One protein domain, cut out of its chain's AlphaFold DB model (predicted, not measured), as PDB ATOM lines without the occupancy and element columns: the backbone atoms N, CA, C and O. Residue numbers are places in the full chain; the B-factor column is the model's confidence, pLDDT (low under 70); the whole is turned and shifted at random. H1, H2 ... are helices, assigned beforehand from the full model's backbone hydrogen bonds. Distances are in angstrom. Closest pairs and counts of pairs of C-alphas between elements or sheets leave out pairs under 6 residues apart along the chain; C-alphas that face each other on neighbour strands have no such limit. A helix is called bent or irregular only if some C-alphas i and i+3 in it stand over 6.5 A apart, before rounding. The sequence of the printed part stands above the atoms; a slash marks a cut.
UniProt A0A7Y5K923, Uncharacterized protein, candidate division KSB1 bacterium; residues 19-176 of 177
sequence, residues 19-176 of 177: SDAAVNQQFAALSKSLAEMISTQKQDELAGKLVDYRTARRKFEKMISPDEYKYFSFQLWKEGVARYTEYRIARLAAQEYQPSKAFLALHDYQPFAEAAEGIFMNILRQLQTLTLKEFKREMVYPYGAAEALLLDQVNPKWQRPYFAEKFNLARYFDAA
ATOM      1  N   SER A  19      -8.058 -25.861  29.162       95.19
ATOM      2  CA  SER A  19      -8.914 -25.342  30.240       95.19
ATOM      3  C   SER A  19      -8.176 -25.063  31.551       95.19
ATOM      4  O   SER A  19      -8.793 -24.527  32.471       95.19
ATOM      5  N   ASP A  20      -6.884 -25.389  31.650       98.12
ATOM      6  CA  ASP A  20      -6.094 -25.147  32.860       98.12
ATOM      7  C   ASP A  20      -5.825 -23.644  33.044       98.12
ATOM      8  O   ASP A  20      -5.275 -22.977  32.162       98.12
ATOM      9  N   ALA A  21      -6.230 -23.090  34.188       97.81
ATOM     10  CA  ALA A  21      -6.156 -21.654  34.439       97.81
ATOM     11  C   ALA A  21      -4.713 -21.125  34.505       97.81
ATOM     12  O   ALA A  21      -4.431 -20.046  33.977       97.81
ATOM     13  N   ALA A  22      -3.794 -21.886  35.105       97.94
ATOM     14  CA  ALA A  22      -2.404 -21.476  35.251       97.94
ATOM     15  C   ALA A  22      -1.691 -21.491  33.890       97.94
ATOM     16  O   ALA A  22      -0.990 -20.534  33.547       97.94
ATOM     17  N   VAL A  23      -1.922 -22.532  33.082       97.88
ATOM     18  CA  VAL A  23      -1.400 -22.632  31.707       97.88
ATOM     19  C   VAL A  23      -1.906 -21.464  30.859       97.88
ATOM     20  O   VAL A  23      -1.117 -20.816  30.171       97.88
ATOM     21  N   ASN A  24      -3.197 -21.136  30.950       97.62
ATOM     22  CA  ASN A  24      -3.791 -20.004  30.236       97.62
ATOM     23  C   ASN A  24      -3.163 -18.663  30.619       97.62
ATOM     24  O   ASN A  24      -2.810 -17.877  29.741       97.62
ATOM     25  N   GLN A  25      -3.002 -18.405  31.918       97.69
ATOM     26  CA  GLN A  25      -2.400 -17.166  32.403       97.69
ATOM     27  C   GLN A  25      -0.957 -17.017  31.908       97.69
ATOM     28  O   GLN A  25      -0.576 -15.954  31.411       97.69
ATOM     29  N   GLN A  26      -0.160 -18.087  31.999       97.62
ATOM     30  CA  GLN A  26       1.221 -18.079  31.526       97.62
ATOM     31  C   GLN A  26       1.298 -17.892  30.002       97.62
ATOM     32  O   GLN A  26       2.138 -17.131  29.521       97.62
ATOM     33  N   PHE A  27       0.417 -18.542  29.240       97.56
ATOM     34  CA  PHE A  27       0.375 -18.409  27.783       97.56
ATOM     35  C   PHE A  27      -0.048 -17.004  27.331       97.56
ATOM     36  O   PHE A  27       0.519 -16.459  26.381       97.56
ATOM     37  N   ALA A  28      -0.997 -16.376  28.029       96.88
ATOM     38  CA  ALA A  28      -1.401 -14.999  27.761       96.88
ATOM     39  C   ALA A  28      -0.251 -14.009  28.014       96.88
ATOM     40  O   ALA A  28      -0.020 -13.111  27.204       96.88
ATOM     41  N   ALA A  29       0.511 -14.196  29.099       96.50
ATOM     42  CA  ALA A  29       1.696 -13.383  29.378       96.50
ATOM     43  C   ALA A  29       2.763 -13.538  28.278       96.50
ATOM     44  O   ALA A  29       3.306 -12.543  27.797       96.50
ATOM     45  N   LEU A  30       3.007 -14.774  27.828       97.06
ATOM     46  CA  LEU A  30       3.905 -15.052  26.706       97.06
ATOM     47  C   LEU A  30       3.445 -14.388  25.407       97.06
ATOM     48  O   LEU A  30       4.262 -13.807  24.702       97.06
ATOM     49  N   SER A  31       2.152 -14.467  25.092       97.94
ATOM     50  CA  SER A  31       1.591 -13.905  23.859       97.94
ATOM     51  C   SER A  31       1.735 -12.382  23.822       97.94
ATOM     52  O   SER A  31       2.184 -11.829  22.820       97.94
ATOM     53  N   LYS A  32       1.453 -11.707  24.942       96.81
ATOM     54  CA  LYS A  32       1.635 -10.253  25.075       96.81
ATOM     55  C   LYS A  32       3.101  -9.839  24.954       96.81
ATOM     56  O   LYS A  32       3.407  -8.941  24.178       96.81
ATOM     57  N   SER A  33       4.002 -10.538  25.649       95.75
ATOM     58  CA  SER A  33       5.448 -10.300  25.541       95.75
ATOM     59  C   SER A  33       5.934 -10.446  24.095       95.75
ATOM     60  O   SER A  33       6.667  -9.594  23.599       95.75
ATOM     61  N   LEU A  34       5.458 -11.468  23.380       96.56
ATOM     62  CA  LEU A  34       5.821 -11.694  21.987       96.56
ATOM     63  C   LEU A  34       5.298 -10.579  21.061       96.56
ATOM     64  O   LEU A  34       6.043 -10.121  20.197       96.56
ATOM     65  N   ALA A  35       4.072 -10.088  21.276       97.19
ATOM     66  CA  ALA A  35       3.507  -8.959  20.527       97.19
ATOM     67  C   ALA A  35       4.327  -7.668  20.700       97.19
ATOM     68  O   ALA A  35       4.565  -6.940  19.733       97.19
ATOM     69  N   GLU A  36       4.804  -7.399  21.917       94.88
ATOM     70  CA  GLU A  36       5.690  -6.262  22.185       94.88
ATOM     71  C   GLU A  36       7.044  -6.419  21.491       94.88
ATOM     72  O   GLU A  36       7.552  -5.471  20.892       94.88
ATOM     73  N   MET A  37       7.639  -7.611  21.566       95.38
ATOM     74  CA  MET A  37       8.955  -7.877  20.992       95.38
ATOM     75  C   MET A  37       8.952  -7.745  19.471       95.38
ATOM     76  O   MET A  37       9.810  -7.056  18.933       95.38
ATOM     77  N   ILE A  38       7.970  -8.324  18.771       95.88
ATOM     78  CA  ILE A  38       7.924  -8.221  17.302       95.88
ATOM     79  C   ILE A  38       7.620  -6.798  16.809       95.88
ATOM     80  O   ILE A  38       7.887  -6.490  15.652       95.88
ATOM     81  N   SER A  39       7.098  -5.935  17.687       93.19
ATOM     82  CA  SER A  39       6.887  -4.501  17.435       93.19
ATOM     83  C   SER A  39       8.097  -3.633  17.813       93.19
ATOM     84  O   SER A  39       8.114  -2.438  17.519       93.19
ATOM     85  N   THR A  40       9.106  -4.196  18.485       91.69
ATOM     86  CA  THR A  40      10.280  -3.454  18.962       91.69
ATOM     87  C   THR A  40      11.288  -3.288  17.827       91.69
ATOM     88  O   THR A  40      11.793  -4.265  17.291       91.69
ATOM     89  N   GLN A  41      11.617  -2.044  17.467       81.69
ATOM     90  CA  GLN A  41      12.569  -1.755  16.381       81.69
ATOM     91  C   GLN A  41      14.029  -1.635  16.853       81.69
ATOM     92  O   GLN A  41      14.957  -1.748  16.053       81.69
ATOM     93  N   LYS A  42      14.248  -1.389  18.149       84.56
ATOM     94  CA  LYS A  42      15.579  -1.184  18.731       84.56
ATOM     95  C   LYS A  42      16.178  -2.508  19.201       84.56
ATOM     96  O   LYS A  42      15.620  -3.166  20.075       84.56
ATOM     97  N   GLN A  43      17.344  -2.855  18.662       81.50
ATOM     98  CA  GLN A  43      18.007  -4.133  18.939       81.50
ATOM     99  C   GLN A  43      18.434  -4.292  20.409       81.50
ATOM    100  O   GLN A  43      18.250  -5.364  20.980       81.50
ATOM    101  N   ASP A  44      18.908  -3.224  21.052       81.94
ATOM    102  CA  ASP A  44      19.350  -3.284  22.455       81.94
ATOM    103  C   ASP A  44      18.192  -3.589  23.420       81.94
ATOM    104  O   ASP A  44      18.336  -4.377  24.356       81.94
ATOM    105  N   GLU A  45      17.007  -3.021  23.163       86.50
ATOM    106  CA  GLU A  45      15.793  -3.308  23.939       86.50
ATOM    107  C   GLU A  45      15.307  -4.749  23.694       86.50
ATOM    108  O   GLU A  45      14.806  -5.411  24.608       86.50
ATOM    109  N   LEU A  46      15.491  -5.264  22.474       89.31
ATOM    110  CA  LEU A  46      15.086  -6.615  22.092       89.31
ATOM    111  C   LEU A  46      15.922  -7.701  22.788       89.31
ATOM    112  O   LEU A  46      15.363  -8.717  23.205       89.31
ATOM    113  N   ALA A  47      17.231  -7.487  22.957       87.25
ATOM    114  CA  ALA A  47      18.131  -8.456  23.587       87.25
ATOM    115  C   ALA A  47      17.743  -8.757  25.047       87.25
ATOM    116  O   ALA A  47      17.656  -9.924  25.439       87.25
ATOM    117  N   GLY A  48      17.439  -7.719  25.838       86.81
ATOM    118  CA  GLY A  48      16.951  -7.882  27.212       86.81
ATOM    119  C   GLY A  48      15.620  -8.639  27.258       86.81
ATOM    120  O   GLY A  48      15.499  -9.654  27.945       86.81
ATOM    121  N   LYS A  49      14.652  -8.221  26.430       91.75
ATOM    122  CA  LYS A  49      13.339  -8.881  26.328       91.75
ATOM    123  C   LYS A  49      13.440 -10.345  25.883       91.75
ATOM    124  O   LYS A  49      12.632 -11.170  26.304       91.75
ATOM    125  N   LEU A  50      14.434 -10.699  25.066       92.75
ATOM    126  CA  LEU A  50      14.647 -12.073  24.609       92.75
ATOM    127  C   LEU A  50      15.029 -13.019  25.754       92.75
ATOM    128  O   LEU A  50      14.565 -14.164  25.783       92.75
ATOM    129  N   VAL A  51      15.839 -12.560  26.710       91.56
ATOM    130  CA  VAL A  51      16.203 -13.352  27.897       91.56
ATOM    131  C   VAL A  51      14.967 -13.639  28.752       91.56
ATOM    132  O   VAL A  51      14.745 -14.789  29.161       91.56
ATOM    133  N   ASP A  52      14.133 -12.622  28.963       92.12
ATOM    134  CA  ASP A  52      12.885 -12.741  29.719       92.12
ATOM    135  C   ASP A  52      11.900 -13.679  29.019       92.12
ATOM    136  O   ASP A  52      11.361 -14.598  29.642       92.12
ATOM    137  N   TYR A  53      11.742 -13.532  27.703       94.62
ATOM    138  CA  TYR A  53      10.899 -14.402  26.891       94.62
ATOM    139  C   TYR A  53      11.356 -15.867  26.946       94.62
ATOM    140  O   TYR A  53      10.544 -16.755  27.217       94.62
ATOM    141  N   ARG A  54      12.659 -16.153  26.786       94.00
ATOM    142  CA  ARG A  54      13.206 -17.523  26.910       94.00
ATOM    143  C   ARG A  54      12.953 -18.109  28.298       94.00
ATOM    144  O   ARG A  54      12.650 -19.295  28.441       94.00
ATOM    145  N   THR A  55      13.055 -17.292  29.339       93.69
ATOM    146  CA  THR A  55      12.782 -17.714  30.717       93.69
ATOM    147  C   THR A  55      11.300 -18.013  30.934       93.69
ATOM    148  O   THR A  55      10.960 -19.088  31.434       93.69
ATOM    149  N   ALA A  56      10.408 -17.133  30.480       94.94
ATOM    150  CA  ALA A  56       8.965 -17.340  30.532       94.94
ATOM    151  C   ALA A  56       8.519 -18.559  29.703       94.94
ATOM    152  O   ALA A  56       7.618 -19.293  30.115       94.94
ATOM    153  N   ARG A  57       9.171 -18.820  28.563       95.50
ATOM    154  CA  ARG A  57       8.885 -19.981  27.713       95.50
ATOM    155  C   ARG A  57       9.267 -21.288  28.399       95.50
ATOM    156  O   ARG A  57       8.452 -22.204  28.451       95.50
ATOM    157  N   ARG A  58      10.456 -21.353  29.008       95.06
ATOM    158  CA  ARG A  58      10.881 -22.511  29.820       95.06
ATOM    159  C   ARG A  58       9.962 -22.745  31.016       95.06
ATOM    160  O   ARG A  58       9.737 -23.886  31.406       95.06
ATOM    161  N   LYS A  59       9.423 -21.677  31.611       96.50
ATOM    162  CA  LYS A  59       8.407 -21.797  32.662       96.50
ATOM    163  C   LYS A  59       7.129 -22.445  32.123       96.50
ATOM    164  O   LYS A  59       6.653 -23.382  32.745       96.50
ATOM    165  N   PHE A  60       6.617 -21.995  30.975       97.12
ATOM    166  CA  PHE A  60       5.450 -22.609  30.329       97.12
ATOM    167  C   PHE A  60       5.676 -24.088  29.994       97.12
ATOM    168  O   PHE A  60       4.825 -24.913  30.304       97.12
ATOM    169  N   GLU A  61       6.839 -24.436  29.440       96.69
ATOM    170  CA  GLU A  61       7.210 -25.829  29.155       96.69
ATOM    171  C   GLU A  61       7.124 -26.719  30.404       96.69
ATOM    172  O   GLU A  61       6.584 -27.816  30.334       96.69
ATOM    173  N   LYS A  62       7.572 -26.229  31.568       97.56
ATOM    174  CA  LYS A  62       7.498 -26.963  32.845       97.56
ATOM    175  C   LYS A  62       6.081 -27.109  33.413       97.56
ATOM    176  O   LYS A  62       5.898 -27.878  34.351       97.56
ATOM    177  N   MET A  63       5.106 -26.353  32.908       97.88
ATOM    178  CA  MET A  63       3.712 -26.410  33.373       97.88
ATOM    179  C   MET A  63       2.886 -27.477  32.655       97.88
ATOM    180  O   MET A  63       1.788 -27.792  33.101       97.88
ATOM    181  N   ILE A  64       3.394 -28.017  31.550       97.38
ATOM    182  CA  ILE A  64       2.725 -29.040  30.749       97.38
ATOM    183  C   ILE A  64       3.606 -30.286  30.659       97.38
ATOM    184  O   ILE A  64       4.808 -30.252  30.918       97.38
ATOM    185  N   SER A  65       3.015 -31.423  30.307       96.81
ATOM    186  CA  SER A  65       3.775 -32.661  30.145       96.81
ATOM    187  C   SER A  65       4.704 -32.603  28.918       96.81
ATOM    188  O   SER A  65       4.430 -31.879  27.954       96.81
ATOM    189  N   PRO A  66       5.764 -33.432  28.871       95.31
ATOM    190  CA  PRO A  66       6.663 -33.487  27.716       95.31
ATOM    191  C   PRO A  66       5.956 -33.779  26.385       95.31
ATOM    192  O   PRO A  66       6.356 -33.269  25.341       95.31
ATOM    193  N   ASP A  67       4.900 -34.593  26.400       94.69
ATOM    194  CA  ASP A  67       4.123 -34.904  25.197       94.69
ATOM    195  C   ASP A  67       3.228 -33.740  24.760       94.69
ATOM    196  O   ASP A  67       3.085 -33.503  23.560       94.69
ATOM    197  N   GLU A  68       2.664 -32.989  25.709       96.06
ATOM    198  CA  GLU A  68       1.930 -31.752  25.417       96.06
ATOM    199  C   GLU A  68       2.853 -30.691  24.832       96.06
ATOM    200  O   GLU A  68       2.485 -30.050  23.848       96.06
ATOM    201  N   TYR A  69       4.071 -30.551  25.364       96.25
ATOM    202  CA  TYR A  69       5.048 -29.631  24.795       96.25
ATOM    203  C   TYR A  69       5.476 -30.051  23.386       96.25
ATOM    204  O   TYR A  69       5.464 -29.222  22.483       96.25
ATOM    205  N   LYS A  70       5.751 -31.342  23.144       95.19
ATOM    206  CA  LYS A  70       6.035 -31.847  21.785       95.19
ATOM    207  C   LYS A  70       4.895 -31.551  20.812       95.19
ATOM    208  O   LYS A  70       5.157 -31.112  19.696       95.19
ATOM    209  N   TYR A  71       3.646 -31.776  21.226       95.75
ATOM    210  CA  TYR A  71       2.474 -31.426  20.424       95.75
ATOM    211  C   TYR A  71       2.420 -29.920  20.143       95.75
ATOM    212  O   TYR A  71       2.258 -29.518  18.993       95.75
ATOM    213  N   PHE A  72       2.610 -29.086  21.164       96.50
ATOM    214  CA  PHE A  72       2.614 -27.635  21.025       96.50
ATOM    215  C   PHE A  72       3.709 -27.159  20.059       96.50
ATOM    216  O   PHE A  72       3.406 -26.471  19.087       96.50
ATOM    217  N   SER A  73       4.958 -27.594  20.246       96.56
ATOM    218  CA  SER A  73       6.082 -27.277  19.358       96.56
ATOM    219  C   SER A  73       5.842 -27.741  17.920       96.56
ATOM    220  O   SER A  73       6.143 -27.003  16.982       96.56
ATOM    221  N   PHE A  74       5.247 -28.925  17.734       95.75
ATOM    222  CA  PHE A  74       4.849 -29.429  16.421       95.75
ATOM    223  C   PHE A  74       3.823 -28.512  15.739       95.75
ATOM    224  O   PHE A  74       3.984 -28.191  14.560       95.75
ATOM    225  N   GLN A  75       2.798 -28.064  16.470       96.50
ATOM    226  CA  GLN A  75       1.779 -27.153  15.942       96.50
ATOM    227  C   GLN A  75       2.372 -25.785  15.589       96.50
ATOM    228  O   GLN A  75       2.090 -25.271  14.510       96.50
ATOM    229  N   LEU A  76       3.248 -25.222  16.431       97.25
ATOM    230  CA  LEU A  76       3.936 -23.964  16.115       97.25
ATOM    231  C   LEU A  76       4.808 -24.088  14.863       97.25
ATOM    232  O   LEU A  76       4.759 -23.220  13.995       97.25
ATOM    233  N   TRP A  77       5.577 -25.179  14.759       96.75
ATOM    234  CA  TRP A  77       6.407 -25.461  13.591       96.75
ATOM    235  C   TRP A  77       5.555 -25.551  12.325       96.75
ATOM    236  O   TRP A  77       5.900 -24.942  11.330       96.75
ATOM    237  N   LYS A  78       4.425 -26.259  12.349       95.19
ATOM    238  CA  LYS A  78       3.622 -26.477  11.142       95.19
ATOM    239  C   LYS A  78       2.702 -25.292  10.817       95.19
ATOM    240  O   LYS A  78       2.821 -24.674   9.767       95.19
ATOM    241  N   GLU A  79       1.770 -25.001  11.715       96.75
ATOM    242  CA  GLU A  79       0.663 -24.061  11.498       96.75
ATOM    243  C   GLU A  79       1.097 -22.612  11.751       96.75
ATOM    244  O   GLU A  79       0.740 -21.697  11.009       96.75
ATOM    245  N   GLY A  80       1.927 -22.398  12.775       97.69
ATOM    246  CA  GLY A  80       2.485 -21.083  13.077       97.69
ATOM    247  C   GLY A  80       3.377 -20.562  11.954       97.69
ATOM    248  O   GLY A  80       3.181 -19.447  11.464       97.69
ATOM    249  N   VAL A  81       4.315 -21.392  11.483       98.06
ATOM    250  CA  VAL A  81       5.177 -21.013  10.354       98.06
ATOM    251  C   VAL A  81       4.377 -20.857   9.062       98.06
ATOM    252  O   VAL A  81       4.712 -19.982   8.274       98.06
ATOM    253  N   ALA A  82       3.279 -21.594   8.857       97.88
ATOM    254  CA  ALA A  82       2.406 -21.375   7.702       97.88
ATOM    255  C   ALA A  82       1.821 -19.947   7.668       97.88
ATOM    256  O   ALA A  82       1.911 -19.276   6.639       97.88
ATOM    257  N   ARG A  83       1.308 -19.431   8.797       98.50
ATOM    258  CA  ARG A  83       0.838 -18.032   8.897       98.50
ATOM    259  C   ARG A  83       1.982 -17.022   8.733       98.50
ATOM    260  O   ARG A  83       1.797 -15.969   8.129       98.50
ATOM    261  N   TYR A  84       3.179 -17.333   9.223       98.50
ATOM    262  CA  TYR A  84       4.365 -16.522   8.936       98.50
ATOM    263  C   TYR A  84       4.705 -16.494   7.439       98.50
ATOM    264  O   TYR A  84       5.004 -15.433   6.893       98.50
ATOM    265  N   THR A  85       4.642 -17.639   6.759       98.12
ATOM    266  CA  THR A  85       4.903 -17.745   5.322       98.12
ATOM    267  C   THR A  85       3.903 -16.920   4.518       98.12
ATOM    268  O   THR A  85       4.324 -16.216   3.605       98.12
ATOM    269  N   GLU A  86       2.622 -16.931   4.894       98.12
ATOM    270  CA  GLU A  86       1.581 -16.072   4.310       98.12
ATOM    271  C   GLU A  86       1.991 -14.587   4.352       98.12
ATOM    272  O   GLU A  86       2.069 -13.926   3.314       98.12
ATOM    273  N   TYR A  87       2.373 -14.091   5.535       98.44
ATOM    274  CA  TYR A  87       2.878 -12.726   5.711       98.44
ATOM    275  C   TYR A  87       4.131 -12.444   4.870       98.44
ATOM    276  O   TYR A  87       4.212 -11.427   4.179       98.44
ATOM    277  N   ARG A  88       5.134 -13.332   4.924       97.56
ATOM    278  CA  ARG A  88       6.416 -13.121   4.237       97.56
ATOM    279  C   ARG A  88       6.261 -13.105   2.725       97.56
ATOM    280  O   ARG A  88       6.889 -12.269   2.082       97.56
ATOM    281  N   ILE A  89       5.443 -13.994   2.166       97.62
ATOM    282  CA  ILE A  89       5.173 -14.029   0.727       97.62
ATOM    283  C   ILE A  89       4.436 -12.761   0.305       97.62
ATOM    284  O   ILE A  89       4.854 -12.143  -0.668       97.62
ATOM    285  N   ALA A  90       3.418 -12.319   1.055       98.00
ATOM    286  CA  ALA A  90       2.740 -11.056   0.766       98.00
ATOM    287  C   ALA A  90       3.723  -9.869   0.777       98.00
ATOM    288  O   ALA A  90       3.723  -9.057  -0.144       98.00
ATOM    289  N   ARG A  91       4.645  -9.807   1.749       97.62
ATOM    290  CA  ARG A  91       5.678  -8.757   1.779       97.62
ATOM    291  C   ARG A  91       6.640  -8.793   0.600       97.62
ATOM    292  O   ARG A  91       6.991  -7.730   0.103       97.62
ATOM    293  N   LEU A  92       7.081  -9.976   0.182       96.81
ATOM    294  CA  LEU A  92       7.964 -10.123  -0.979       96.81
ATOM    295  C   LEU A  92       7.226  -9.754  -2.271       96.81
ATOM    296  O   LEU A  92       7.725  -8.970  -3.071       96.81
ATOM    297  N   ALA A  93       5.997 -10.240  -2.438       97.25
ATOM    298  CA  ALA A  93       5.171  -9.917  -3.593       97.25
ATOM    299  C   ALA A  93       4.872  -8.413  -3.679       97.25
ATOM    300  O   ALA A  93       4.894  -7.854  -4.769       97.25
ATOM    301  N   ALA A  94       4.682  -7.727  -2.550       97.00
ATOM    302  CA  ALA A  94       4.500  -6.276  -2.521       97.00
ATOM    303  C   ALA A  94       5.689  -5.478  -3.094       97.00
ATOM    304  O   ALA A  94       5.508  -4.324  -3.474       97.00
ATOM    305  N   GLN A  95       6.891  -6.061  -3.139       95.75
ATOM    306  CA  GLN A  95       8.093  -5.401  -3.658       95.75
ATOM    307  C   GLN A  95       8.247  -5.564  -5.173       95.75
ATOM    308  O   GLN A  95       8.753  -4.658  -5.831       95.75
ATOM    309  N   GLU A  96       7.828  -6.705  -5.723       92.44
ATOM    310  CA  GLU A  96       8.211  -7.109  -7.084       92.44
ATOM    311  C   GLU A  96       7.023  -7.446  -7.995       92.44
ATOM    312  O   GLU A  96       7.139  -7.358  -9.218       92.44
ATOM    313  N   TYR A  97       5.873  -7.834  -7.439       94.94
ATOM    314  CA  TYR A  97       4.743  -8.292  -8.238       94.94
ATOM    315  C   TYR A  97       3.972  -7.122  -8.848       94.94
ATOM    316  O   TYR A  97       3.475  -6.244  -8.144       94.94
ATOM    317  N   GLN A  98       3.801  -7.163 -10.168       94.88
ATOM    318  CA  GLN A  98       2.922  -6.258 -10.900       94.88
ATOM    319  C   GLN A  98       1.642  -7.000 -11.302       94.88
ATOM    320  O   GLN A  98       1.690  -7.870 -12.176       94.88
ATOM    321  N   PRO A  99       0.487  -6.682 -10.691       94.50
ATOM    322  CA  PRO A  99      -0.773  -7.303 -11.065       94.50
ATOM    323  C   PRO A  99      -1.176  -6.948 -12.498       94.50
ATOM    324  O   PRO A  99      -0.961  -5.832 -12.975       94.50
ATOM    325  N   SER A 100      -1.819  -7.890 -13.187       96.62
ATOM    326  CA  SER A 100      -2.394  -7.615 -14.502       96.62
ATOM    327  C   SER A 100      -3.572  -6.641 -14.393       96.62
ATOM    328  O   SER A 100      -4.244  -6.565 -13.364       96.62
ATOM    329  N   LYS A 101      -3.896  -5.946 -15.492       97.56
ATOM    330  CA  LYS A 101      -5.081  -5.069 -15.555       97.56
ATOM    331  C   LYS A 101      -6.375  -5.798 -15.177       97.56
ATOM    332  O   LYS A 101      -7.234  -5.207 -14.538       97.56
ATOM    333  N   ALA A 102      -6.500  -7.070 -15.561       97.12
ATOM    334  CA  ALA A 102      -7.660  -7.888 -15.220       97.12
ATOM    335  C   ALA A 102      -7.745  -8.158 -13.710       97.12
ATOM    336  O   ALA A 102      -8.831  -8.109 -13.148       97.12
ATOM    337  N   PHE A 103      -6.607  -8.392 -13.049       95.44
ATOM    338  CA  PHE A 103      -6.565  -8.618 -11.605       95.44
ATOM    339  C   PHE A 103      -6.868  -7.337 -10.813       95.44
ATOM    340  O   PHE A 103      -7.612  -7.384  -9.843       95.44
ATOM    341  N   LEU A 104      -6.365  -6.185 -11.276       96.56
ATOM    342  CA  LEU A 104      -6.683  -4.870 -10.697       96.56
ATOM    343  C   LEU A 104      -8.168  -4.495 -10.816       96.56
ATOM    344  O   LEU A 104      -8.646  -3.665 -10.053       96.56
ATOM    345  N   ALA A 105      -8.883  -5.063 -11.790       97.31
ATOM    346  CA  ALA A 105     -10.295  -4.779 -12.028       97.31
ATOM    347  C   ALA A 105     -11.248  -5.618 -11.155       97.31
ATOM    348  O   ALA A 105     -12.464  -5.432 -11.240       97.31
ATOM    349  N   LEU A 106     -10.731  -6.549 -10.344       97.75
ATOM    350  CA  LEU A 106     -11.546  -7.314  -9.401       97.75
ATOM    351  C   LEU A 106     -12.082  -6.391  -8.297       97.75
ATOM    352  O   LEU A 106     -11.352  -5.564  -7.757       97.75
ATOM    353  N   HIS A 107     -13.361  -6.547  -7.950       97.00
ATOM    354  CA  HIS A 107     -14.045  -5.705  -6.957       97.00
ATOM    355  C   HIS A 107     -13.439  -5.774  -5.544       97.00
ATOM    356  O   HIS A 107     -13.568  -4.840  -4.761       97.00
ATOM    357  N   ASP A 108     -12.793  -6.892  -5.241       95.44
ATOM    358  CA  ASP A 108     -12.159  -7.262  -3.983       95.44
ATOM    359  C   ASP A 108     -10.629  -7.287  -4.108       95.44
ATOM    360  O   ASP A 108      -9.943  -7.873  -3.272       95.44
ATOM    361  N   TYR A 109     -10.077  -6.663  -5.158       95.62
ATOM    362  CA  TYR A 109      -8.634  -6.544  -5.315       95.62
ATOM    363  C   TYR A 109      -8.016  -5.866  -4.087       95.62
ATOM    364  O   TYR A 109      -8.335  -4.725  -3.755       95.62
ATOM    365  N   GLN A 110      -7.072  -6.568  -3.461       95.62
ATOM    366  CA  GLN A 110      -6.267  -6.059  -2.362       95.62
ATOM    367  C   GLN A 110      -4.781  -6.100  -2.751       95.62
ATOM    368  O   GLN A 110      -4.265  -7.173  -3.085       95.62
ATOM    369  N   PRO A 111      -4.054  -4.969  -2.689       96.06
ATOM    370  CA  PRO A 111      -2.609  -4.960  -2.870       96.06
ATOM    371  C   PRO A 111      -1.900  -5.849  -1.845       96.06
ATOM    372  O   PRO A 111      -2.229  -5.843  -0.658       96.06
ATOM    373  N   PHE A 112      -0.843  -6.544  -2.266       97.38
ATOM    374  CA  PHE A 112      -0.060  -7.389  -1.359       97.38
ATOM    375  C   PHE A 112       0.544  -6.625  -0.170       97.38
ATOM    376  O   PHE A 112       0.700  -7.204   0.903       97.38
ATOM    377  N   ALA A 113       0.842  -5.331  -0.332       97.12
ATOM    378  CA  ALA A 113       1.308  -4.481   0.764       97.12
ATOM    379  C   ALA A 113       0.246  -4.350   1.872       97.12
ATOM    380  O   ALA A 113       0.555  -4.526   3.048       97.12
ATOM    381  N   GLU A 114      -1.012  -4.114   1.490       97.50
ATOM    382  CA  GLU A 114      -2.139  -4.028   2.425       97.50
ATOM    383  C   GLU A 114      -2.461  -5.389   3.045       97.50
ATOM    384  O   GLU A 114      -2.752  -5.467   4.236       97.50
ATOM    385  N   ALA A 115      -2.366  -6.472   2.266       97.12
ATOM    386  CA  ALA A 115      -2.546  -7.827   2.783       97.12
ATOM    387  C   ALA A 115      -1.487  -8.167   3.844       97.12
ATOM    388  O   ALA A 115      -1.822  -8.651   4.924       97.12
ATOM    389  N   ALA A 116      -0.212  -7.866   3.576       98.19
ATOM    390  CA  ALA A 116       0.873  -8.090   4.526       98.19
ATOM    391  C   ALA A 116       0.684  -7.298   5.829       98.19
ATOM    392  O   ALA A 116       0.853  -7.860   6.915       98.19
ATOM    393  N   GLU A 117       0.310  -6.020   5.726       97.94
ATOM    394  CA  GLU A 117       0.022  -5.175   6.887       97.94
ATOM    395  C   GLU A 117      -1.168  -5.720   7.686       97.94
ATOM    396  O   GLU A 117      -1.080  -5.902   8.900       97.94
ATOM    397  N   GLY A 118      -2.255  -6.087   7.000       98.25
ATOM    398  CA  GLY A 118      -3.435  -6.689   7.617       98.25
ATOM    399  C   GLY A 118      -3.117  -7.988   8.361       98.25
ATOM    400  O   GLY A 118      -3.563  -8.174   9.495       98.25
ATOM    401  N   ILE A 119      -2.298  -8.867   7.774       98.44
ATOM    402  CA  ILE A 119      -1.856 -10.107   8.425       98.44
ATOM    403  C   ILE A 119      -1.045  -9.797   9.687       98.44
ATOM    404  O   ILE A 119      -1.312 -10.380  10.739       98.44
ATOM    405  N   PHE A 120      -0.078  -8.878   9.611       98.50
ATOM    406  CA  PHE A 120       0.765  -8.515  10.752       98.50
ATOM    407  C   PHE A 120      -0.041  -7.895  11.897       98.50
ATOM    408  O   PHE A 120       0.052  -8.346  13.042       98.50
ATOM    409  N   MET A 121      -0.905  -6.930  11.585       98.31
ATOM    410  CA  MET A 121      -1.784  -6.296  12.569       98.31
ATOM    411  C   MET A 121      -2.762  -7.297  13.187       98.31
ATOM    412  O   MET A 121      -3.041  -7.243  14.388       98.31
ATOM    413  N   ASN A 122      -3.239  -8.267  12.405       98.19
ATOM    414  CA  ASN A 122      -4.071  -9.338  12.929       98.19
ATOM    415  C   ASN A 122      -3.295 -10.256  13.887       98.19
ATOM    416  O   ASN A 122      -3.825 -10.587  14.943       98.19
ATOM    417  N   ILE A 123      -2.045 -10.620  13.574       98.50
ATOM    418  CA  ILE A 123      -1.178 -11.384  14.488       98.50
ATOM    419  C   ILE A 123      -1.042 -10.642  15.824       98.50
ATOM    420  O   ILE A 123      -1.308 -11.231  16.873       98.50
ATOM    421  N   LEU A 124      -0.710  -9.347  15.795       98.44
ATOM    422  CA  LEU A 124      -0.580  -8.520  17.002       98.44
ATOM    423  C   LEU A 124      -1.870  -8.487  17.824       98.44
ATOM    424  O   LEU A 124      -1.860  -8.804  19.017       98.44
ATOM    425  N   ARG A 125      -2.996  -8.171  17.178       98.25
ATOM    426  CA  ARG A 125      -4.314  -8.151  17.816       98.25
ATOM    427  C   ARG A 125      -4.637  -9.499  18.453       98.25
ATOM    428  O   ARG A 125      -5.112  -9.543  19.588       98.25
ATOM    429  N   GLN A 126      -4.394 -10.597  17.740       98.12
ATOM    430  CA  GLN A 126      -4.719 -11.934  18.222       98.12
ATOM    431  C   GLN A 126      -3.887 -12.318  19.451       98.12
ATOM    432  O   GLN A 126      -4.444 -12.825  20.419       98.12
ATOM    433  N   LEU A 127      -2.589 -12.005  19.459       98.25
ATOM    434  CA  LEU A 127      -1.717 -12.221  20.620       98.25
ATOM    435  C   LEU A 127      -2.157 -11.442  21.866       98.25
ATOM    436  O   LEU A 127      -1.925 -11.888  22.990       98.25
ATOM    437  N   GLN A 128      -2.757 -10.269  21.675       97.12
ATOM    438  CA  GLN A 128      -3.173  -9.390  22.767       97.12
ATOM    439  C   GLN A 128      -4.565  -9.719  23.316       97.12
ATOM    440  O   GLN A 128      -4.811  -9.499  24.503       97.12
ATOM    441  N   THR A 129      -5.470 -10.204  22.461       95.69
ATOM    442  CA  THR A 129      -6.909 -10.299  22.770       95.69
ATOM    443  C   THR A 129      -7.426 -11.723  22.909       95.69
ATOM    444  O   THR A 129      -8.372 -11.935  23.665       95.69
ATOM    445  N   LEU A 130      -6.836 -12.698  22.215       94.69
ATOM    446  CA  LEU A 130      -7.333 -14.067  22.242       94.69
ATOM    447  C   LEU A 130      -6.744 -14.861  23.408       94.69
ATOM    448  O   LEU A 130      -5.621 -14.627  23.861       94.69
ATOM    449  N   THR A 131      -7.506 -15.850  23.871       94.00
ATOM    450  CA  THR A 131      -7.101 -16.743  24.957       94.00
ATOM    451  C   THR A 131      -6.966 -18.184  24.477       94.00
ATOM    452  O   THR A 131      -7.696 -18.655  23.601       94.00
ATOM    453  N   LEU A 132      -6.041 -18.920  25.095       94.56
ATOM    454  CA  LEU A 132      -5.818 -20.336  24.802       94.56
ATOM    455  C   LEU A 132      -7.048 -21.203  25.128       94.56
ATOM    456  O   LEU A 132      -7.317 -22.173  24.424       94.56
ATOM    457  N   LYS A 133      -7.825 -20.833  26.147       96.31
ATOM    458  CA  LYS A 133      -9.061 -21.511  26.553       96.31
ATOM    459  C   LYS A 133     -10.150 -21.445  25.489       96.31
ATOM    460  O   LYS A 133     -10.794 -22.459  25.226       96.31
ATOM    461  N   GLU A 134     -10.362 -20.272  24.905       95.88
ATOM    462  CA  GLU A 134     -11.443 -20.040  23.943       95.88
ATOM    463  C   GLU A 134     -11.058 -20.522  22.544       95.88
ATOM    464  O   GLU A 134     -11.816 -21.257  21.915       95.88
ATOM    465  N   PHE A 135      -9.850 -20.176  22.090       95.81
ATOM    466  CA  PHE A 135      -9.414 -20.406  20.708       95.81
ATOM    467  C   PHE A 135      -8.604 -21.694  20.531       95.81
ATOM    468  O   PHE A 135      -8.362 -22.141  19.410       95.81
ATOM    469  N   LYS A 136      -8.219 -22.355  21.629       95.19
ATOM    470  CA  LYS A 136      -7.571 -23.674  21.630       95.19
ATOM    471  C   LYS A 136      -6.385 -23.722  20.659       95.19
ATOM    472  O   LYS A 136      -5.455 -22.926  20.771       95.19
ATOM    473  N   ARG A 137      -6.402 -24.656  19.697       93.19
ATOM    474  CA  ARG A 137      -5.336 -24.803  18.698       93.19
ATOM    475  C   ARG A 137      -5.200 -23.586  17.796       93.19
ATOM    476  O   ARG A 137      -4.118 -23.386  17.284       93.19
ATOM    477  N   GLU A 138      -6.224 -22.761  17.606       94.38
ATOM    478  CA  GLU A 138      -6.116 -21.608  16.705       94.38
ATOM    479  C   GLU A 138      -5.123 -20.560  17.219       94.38
ATOM    480  O   GLU A 138      -4.552 -19.816  16.426       94.38
ATOM    481  N   MET A 139      -4.813 -20.561  18.522       96.00
ATOM    482  CA  MET A 139      -3.755 -19.711  19.077       96.00
ATOM    483  C   MET A 139      -2.361 -20.023  18.525       96.00
ATOM    484  O   MET A 139      -1.483 -19.164  18.583       96.00
ATOM    485  N   VAL A 140      -2.136 -21.219  17.970       93.75
ATOM    486  CA  VAL A 140      -0.821 -21.604  17.435       93.75
ATOM    487  C   VAL A 140      -0.459 -20.822  16.168       93.75
ATOM    488  O   VAL A 140       0.728 -20.626  15.917       93.75
ATOM    489  N   TYR A 141      -1.451 -20.334  15.409       97.75
ATOM    490  CA  TYR A 141      -1.232 -19.541  14.195       97.75
ATOM    491  C   TYR A 141      -0.586 -18.183  14.508       97.75
ATOM    492  O   TYR A 141       0.533 -17.956  14.050       97.75
ATOM    493  N   PRO A 142      -1.212 -17.276  15.292       98.25
ATOM    494  CA  PRO A 142      -0.597 -15.993  15.618       98.25
ATOM    495  C   PRO A 142       0.654 -16.161  16.482       98.25
ATOM    496  O   PRO A 142       1.642 -15.469  16.254       98.25
ATOM    497  N   TYR A 143       0.653 -17.104  17.432       98.31
ATOM    498  CA  TYR A 143       1.796 -17.317  18.318       98.31
ATOM    499  C   TYR A 143       3.025 -17.835  17.570       98.31
ATOM    500  O   TYR A 143       4.091 -17.229  17.645       98.31
ATOM    501  N   GLY A 144       2.889 -18.911  16.794       98.06
ATOM    502  CA  GLY A 144       4.024 -19.458  16.054       98.06
ATOM    503  C   GLY A 144       4.478 -18.550  14.909       98.06
ATOM    504  O   GLY A 144       5.679 -18.470  14.650       98.06
ATOM    505  N   ALA A 145       3.566 -17.797  14.282       98.56
ATOM    506  CA  ALA A 145       3.957 -16.790  13.298       98.56
ATOM    507  C   ALA A 145       4.810 -15.686  13.930       98.56
ATOM    508  O   ALA A 145       5.834 -15.293  13.375       98.56
ATOM    509  N   ALA A 146       4.421 -15.218  15.114       98.31
ATOM    510  CA  ALA A 146       5.175 -14.218  15.847       98.31
ATOM    511  C   ALA A 146       6.532 -14.733  16.350       98.31
ATOM    512  O   ALA A 146       7.498 -13.976  16.354       98.31
ATOM    513  N   GLU A 147       6.659 -16.020  16.691       97.75
ATOM    514  CA  GLU A 147       7.971 -16.612  16.974       97.75
ATOM    515  C   GLU A 147       8.886 -16.583  15.752       97.75
ATOM    516  O   GLU A 147      10.048 -16.203  15.868       97.75
ATOM    517  N   ALA A 148       8.369 -16.941  14.576       98.12
ATOM    518  CA  ALA A 148       9.129 -16.879  13.332       98.12
ATOM    519  C   ALA A 148       9.526 -15.433  12.968       98.12
ATOM    520  O   ALA A 148      10.661 -15.187  12.563       98.12
ATOM    521  N   LEU A 149       8.632 -14.459  13.188       97.56
ATOM    522  CA  LEU A 149       8.936 -13.031  13.031       97.56
ATOM    523  C   LEU A 149      10.008 -12.550  14.010       97.56
ATOM    524  O   LEU A 149      10.863 -11.753  13.636       97.56
ATOM    525  N   LEU A 150       9.981 -13.025  15.254       96.88
ATOM    526  CA  LEU A 150      11.023 -12.706  16.221       96.88
ATOM    527  C   LEU A 150      12.364 -13.323  15.799       96.88
ATOM    528  O   LEU A 150      13.393 -12.656  15.872       96.88
ATOM    529  N   LEU A 151      12.361 -14.568  15.314       96.25
ATOM    530  CA  LEU A 151      13.565 -15.229  14.809       96.25
ATOM    531  C   LEU A 151      14.177 -14.504  13.607       96.25
ATOM    532  O   LEU A 151      15.397 -14.472  13.498       96.25
ATOM    533  N   ASP A 152      13.383 -13.855  12.753       95.38
ATOM    534  CA  ASP A 152      13.929 -12.997  11.691       95.38
ATOM    535  C   ASP A 152      14.790 -11.852  12.223       95.38
ATOM    536  O   ASP A 152      15.707 -11.412  11.532       95.38
ATOM    537  N   GLN A 153      14.499 -11.375  13.434       93.19
ATOM    538  CA  GLN A 153      15.235 -10.288  14.070       93.19
ATOM    539  C   GLN A 153      16.459 -10.814  14.820       93.19
ATOM    540  O   GLN A 153      17.554 -10.288  14.651       93.19
ATOM    541  N   VAL A 154      16.289 -11.872  15.621       93.25
ATOM    542  CA  VAL A 154      17.327 -12.332  16.568       93.25
ATOM    543  C   VAL A 154      18.199 -13.469  16.035       93.25
ATOM    544  O   VAL A 154      19.281 -13.727  16.551       93.25
ATOM    545  N   ASN A 155      17.748 -14.181  15.004       93.88
ATOM    546  CA  ASN A 155      18.516 -15.231  14.344       93.88
ATOM    547  C   ASN A 155      18.161 -15.309  12.848       93.88
ATOM    548  O   ASN A 155      17.551 -16.288  12.419       93.88
ATOM    549  N   PRO A 156      18.579 -14.343  12.009       92.69
ATOM    550  CA  PRO A 156      18.125 -14.225  10.615       92.69
ATOM    551  C   PRO A 156      18.450 -15.415   9.689       92.69
ATOM    552  O   PRO A 156      18.111 -15.395   8.510       92.69
ATOM    553  N   LYS A 157      19.180 -16.429  10.176       93.69
ATOM    554  CA  LYS A 157      19.531 -17.652   9.435       93.69
ATOM    555  C   LYS A 157      18.728 -18.877   9.884       93.69
ATOM    556  O   LYS A 157      18.996 -19.970   9.381       93.69
ATOM    557  N   TRP A 158      17.764 -18.720  10.792       95.38
ATOM    558  CA  TRP A 158      16.961 -19.808  11.362       95.38
ATOM    559  C   TRP A 158      16.208 -20.636  10.309       95.38
ATOM    560  O   TRP A 158      15.994 -21.831  10.508       95.38
ATOM    561  N   GLN A 159      15.860 -20.047   9.158       95.06
ATOM    562  CA  GLN A 159      15.163 -20.758   8.083       95.06
ATOM    563  C   GLN A 159      16.032 -21.837   7.423       95.06
ATOM    564  O   GLN A 159      15.499 -22.807   6.892       95.06
ATOM    565  N   ARG A 160      17.369 -21.704   7.447       93.25
ATOM    566  CA  ARG A 160      18.281 -22.664   6.794       93.25
ATOM    567  C   ARG A 160      18.135 -24.083   7.360       93.25
ATOM    568  O   ARG A 160      17.924 -25.002   6.571       93.25
ATOM    569  N   PRO A 161      18.214 -24.297   8.686       93.56
ATOM    570  CA  PRO A 161      18.002 -25.618   9.270       93.56
ATOM    571  C   PRO A 161      16.526 -26.028   9.383       93.56
ATOM    572  O   PRO A 161      16.272 -27.171   9.743       93.56
ATOM    573  N   TYR A 162      15.548 -25.165   9.084       93.81
ATOM    574  CA  TYR A 162      14.122 -25.396   9.381       93.81
ATOM    575  C   TYR A 162      13.567 -26.749   8.898       93.81
ATOM    576  O   TYR A 162      12.844 -27.435   9.626       93.81
ATOM    577  N   PHE A 163      13.925 -27.164   7.678       90.06
ATOM    578  CA  PHE A 163      13.463 -28.434   7.109       90.06
ATOM    579  C   PHE A 163      14.262 -29.656   7.586       90.06
ATOM    580  O   PHE A 163      13.746 -30.777   7.538       90.06
ATOM    581  N   ALA A 164      15.490 -29.451   8.070       90.56
ATOM    582  CA  ALA A 164      16.310 -30.500   8.674       90.56
ATOM    583  C   ALA A 164      15.909 -30.743  10.139       90.56
ATOM    584  O   ALA A 164      15.793 -31.878  10.598       90.56
ATOM    585  N   GLU A 165      15.626 -29.666  10.863       87.56
ATOM    586  CA  GLU A 165      15.396 -29.632  12.301       87.56
ATOM    587  C   GLU A 165      13.912 -29.439  12.629       87.56
ATOM    588  O   GLU A 165      13.468 -28.432  13.178       87.56
ATOM    589  N   LYS A 166      13.122 -30.453  12.277       90.62
ATOM    590  CA  LYS A 166      11.659 -30.395  12.333       90.62
ATOM    591  C   LYS A 166      11.108 -30.226  13.757       90.62
ATOM    592  O   LYS A 166      11.721 -30.618  14.753       90.62
ATOM    593  N   PHE A 167       9.880 -29.710  13.818       92.69
ATOM    594  CA  PHE A 167       8.962 -29.768  14.966       92.69
ATOM    595  C   PHE A 167       9.300 -28.914  16.190       92.69
ATOM    596  O   PHE A 167       8.589 -29.013  17.187       92.69
ATOM    597  N   ASN A 168      10.355 -28.095  16.174       92.19
ATOM    598  CA  ASN A 168      10.666 -27.253  17.329       92.19
ATOM    599  C   ASN A 168      11.417 -25.979  16.936       92.19
ATOM    600  O   ASN A 168      12.598 -26.059  16.605       92.19
ATOM    601  N   LEU A 169      10.750 -24.827  17.045       93.75
ATOM    602  CA  LEU A 169      11.348 -23.506  16.823       93.75
ATOM    603  C   LEU A 169      12.206 -23.021  18.004       93.75
ATOM    604  O   LEU A 169      13.103 -22.208  17.802       93.75
ATOM    605  N   ALA A 170      11.972 -23.529  19.224       92.00
ATOM    606  CA  ALA A 170      12.603 -23.029  20.451       92.00
ATOM    607  C   ALA A 170      14.141 -23.046  20.375       92.00
ATOM    608  O   ALA A 170      14.807 -22.110  20.810       92.00
ATOM    609  N   ARG A 171      14.696 -24.079  19.734       90.38
ATOM    610  CA  ARG A 171      16.140 -24.269  19.535       90.38
ATOM    611  C   ARG A 171      16.826 -23.100  18.816       90.38
ATOM    612  O   ARG A 171      18.002 -22.838  19.044       90.38
ATOM    613  N   TYR A 172      16.103 -22.383  17.953       93.19
ATOM    614  CA  TYR A 172      16.677 -21.285  17.179       93.19
ATOM    615  C   TYR A 172      16.864 -20.020  18.018       93.19
ATOM    616  O   TYR A 172      17.682 -19.179  17.650       93.19
ATOM    617  N   PHE A 173      16.183 -19.913  19.163       89.50
ATOM    618  CA  PHE A 173      16.407 -18.846  20.141       89.50
ATOM    619  C   PHE A 173      17.629 -19.103  21.030       89.50
ATOM    620  O   PHE A 173      18.162 -18.164  21.615       89.50
ATOM    621  N   ASP A 174      18.085 -20.353  21.135       79.19
ATOM    622  CA  ASP A 174      19.297 -20.704  21.883       79.19
ATOM    623  C   ASP A 174      20.565 -20.544  21.033       79.19
ATOM    624  O   ASP A 174      21.638 -20.275  21.569       79.19
ATOM    625  N   ALA A 175      20.432 -20.676  19.709       69.19
ATOM    626  CA  ALA A 175      21.495 -20.438  18.733       69.19
ATOM    627  C   ALA A 175      21.627 -18.962  18.303       69.19
ATOM    628  O   ALA A 175      22.559 -18.624  17.569       69.19
ATOM    629  N   ALA A 176      20.695 -18.101  18.728       58.88
ATOM    630  CA  ALA A 176      20.769 -16.659  18.527       58.88
ATOM    631  C   ALA A 176      21.991 -16.105  19.282       58.88
ATOM    632  O   ALA A 176      22.129 -16.346  20.484       58.88
TER     633      ALA A 176
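Overview. This is residues 19 to 176 of the 177 residues of an uncharacterized protein of candidate division KSB1 bacterium (UniProt A0A7Y5K923). H3 and H5 form a narrow V, and the kinked helix H6 crosses in its mouth as the core; the helical hairpin of H1 and H2 covers the side of H6 opposite H3, and H1 also packs on H5. Beyond the point of the V the chain loops out, and residues 100 to 108, which include the short H4, stick out as a tip at one end of the longest axis. The printed part has 158 residues with seven named helices, H1 to H7 in order, and no named strand; its class is all helix. It is compact, with a radius of gyration of the C-alphas of 16.7 A, yet elongated in outline, spanning 55 by 33 by 31 A.

Arrangement. H1, residues 21 to 38, touches H2, residues 43 to 63, at a shallow tilt of 18 degrees, opposite ways, as a helical hairpin; the closest C-alphas are those of Gln 26 and Phe 60, 6.3 A apart. H3, residues 66 to 96, is apart from H1. H4, residues 101 to 104, touches no helix. H5, residues 112 to 129, touches H3 with residues 112 to 120 alone, at a shallow tilt of 30 degrees, opposite ways; the closest C-alphas are those of Ala 94 and Phe 112, 4.8 A apart. H5 touches H1 with residues 124 to 128 alone, closest at the C-alphas of Ser 31 and Leu 127, 4.9 A apart. H6, residues 132 to 154, is the hub, touching H1, H3, H5 and H7, residues 171 to 174. It is irregular, with C-alphas 134 and 137 9.4 A apart, and has a kink of 69 degrees near residue 139. H6 and H3 stand at a steep tilt of 59 degrees, with the closest C-alphas, those of Gly 80 and Gly 144, 3.7 A apart. H6 and H7 only just touch, with 3 pairs of C-alphas within 8 A, the closest being those of Leu 151 and Phe 173 at 7.0 A. Every O i to N i+4 pair is within hydrogen-bond range in H1 and H5, against 16 of 17 in H2, 25 of 27 in H3 and 12 of 19 in H6; H4 and H7 are too short for such a pair.

Along the chain. H1 begins at C-alpha 21, (-6.156, -21.654, 34.439), and is 25.9 A long. H2 measures 30.1 A, H3 43.7 A, H5 25.3 A and H6 25.8 A. H7 ends at C-alpha 174, (19.297, -20.704, 21.883).

Size, cuts and confidence. The C-alphas farthest apart, those of Lys 62 and Lys 101, are 54.6 A apart. The printed part has no cut; the link from H6 to H7, residues 155 to 170, is long. The mean pLDDT of the printed part is 94.8, with residues 175 to 176 under 70.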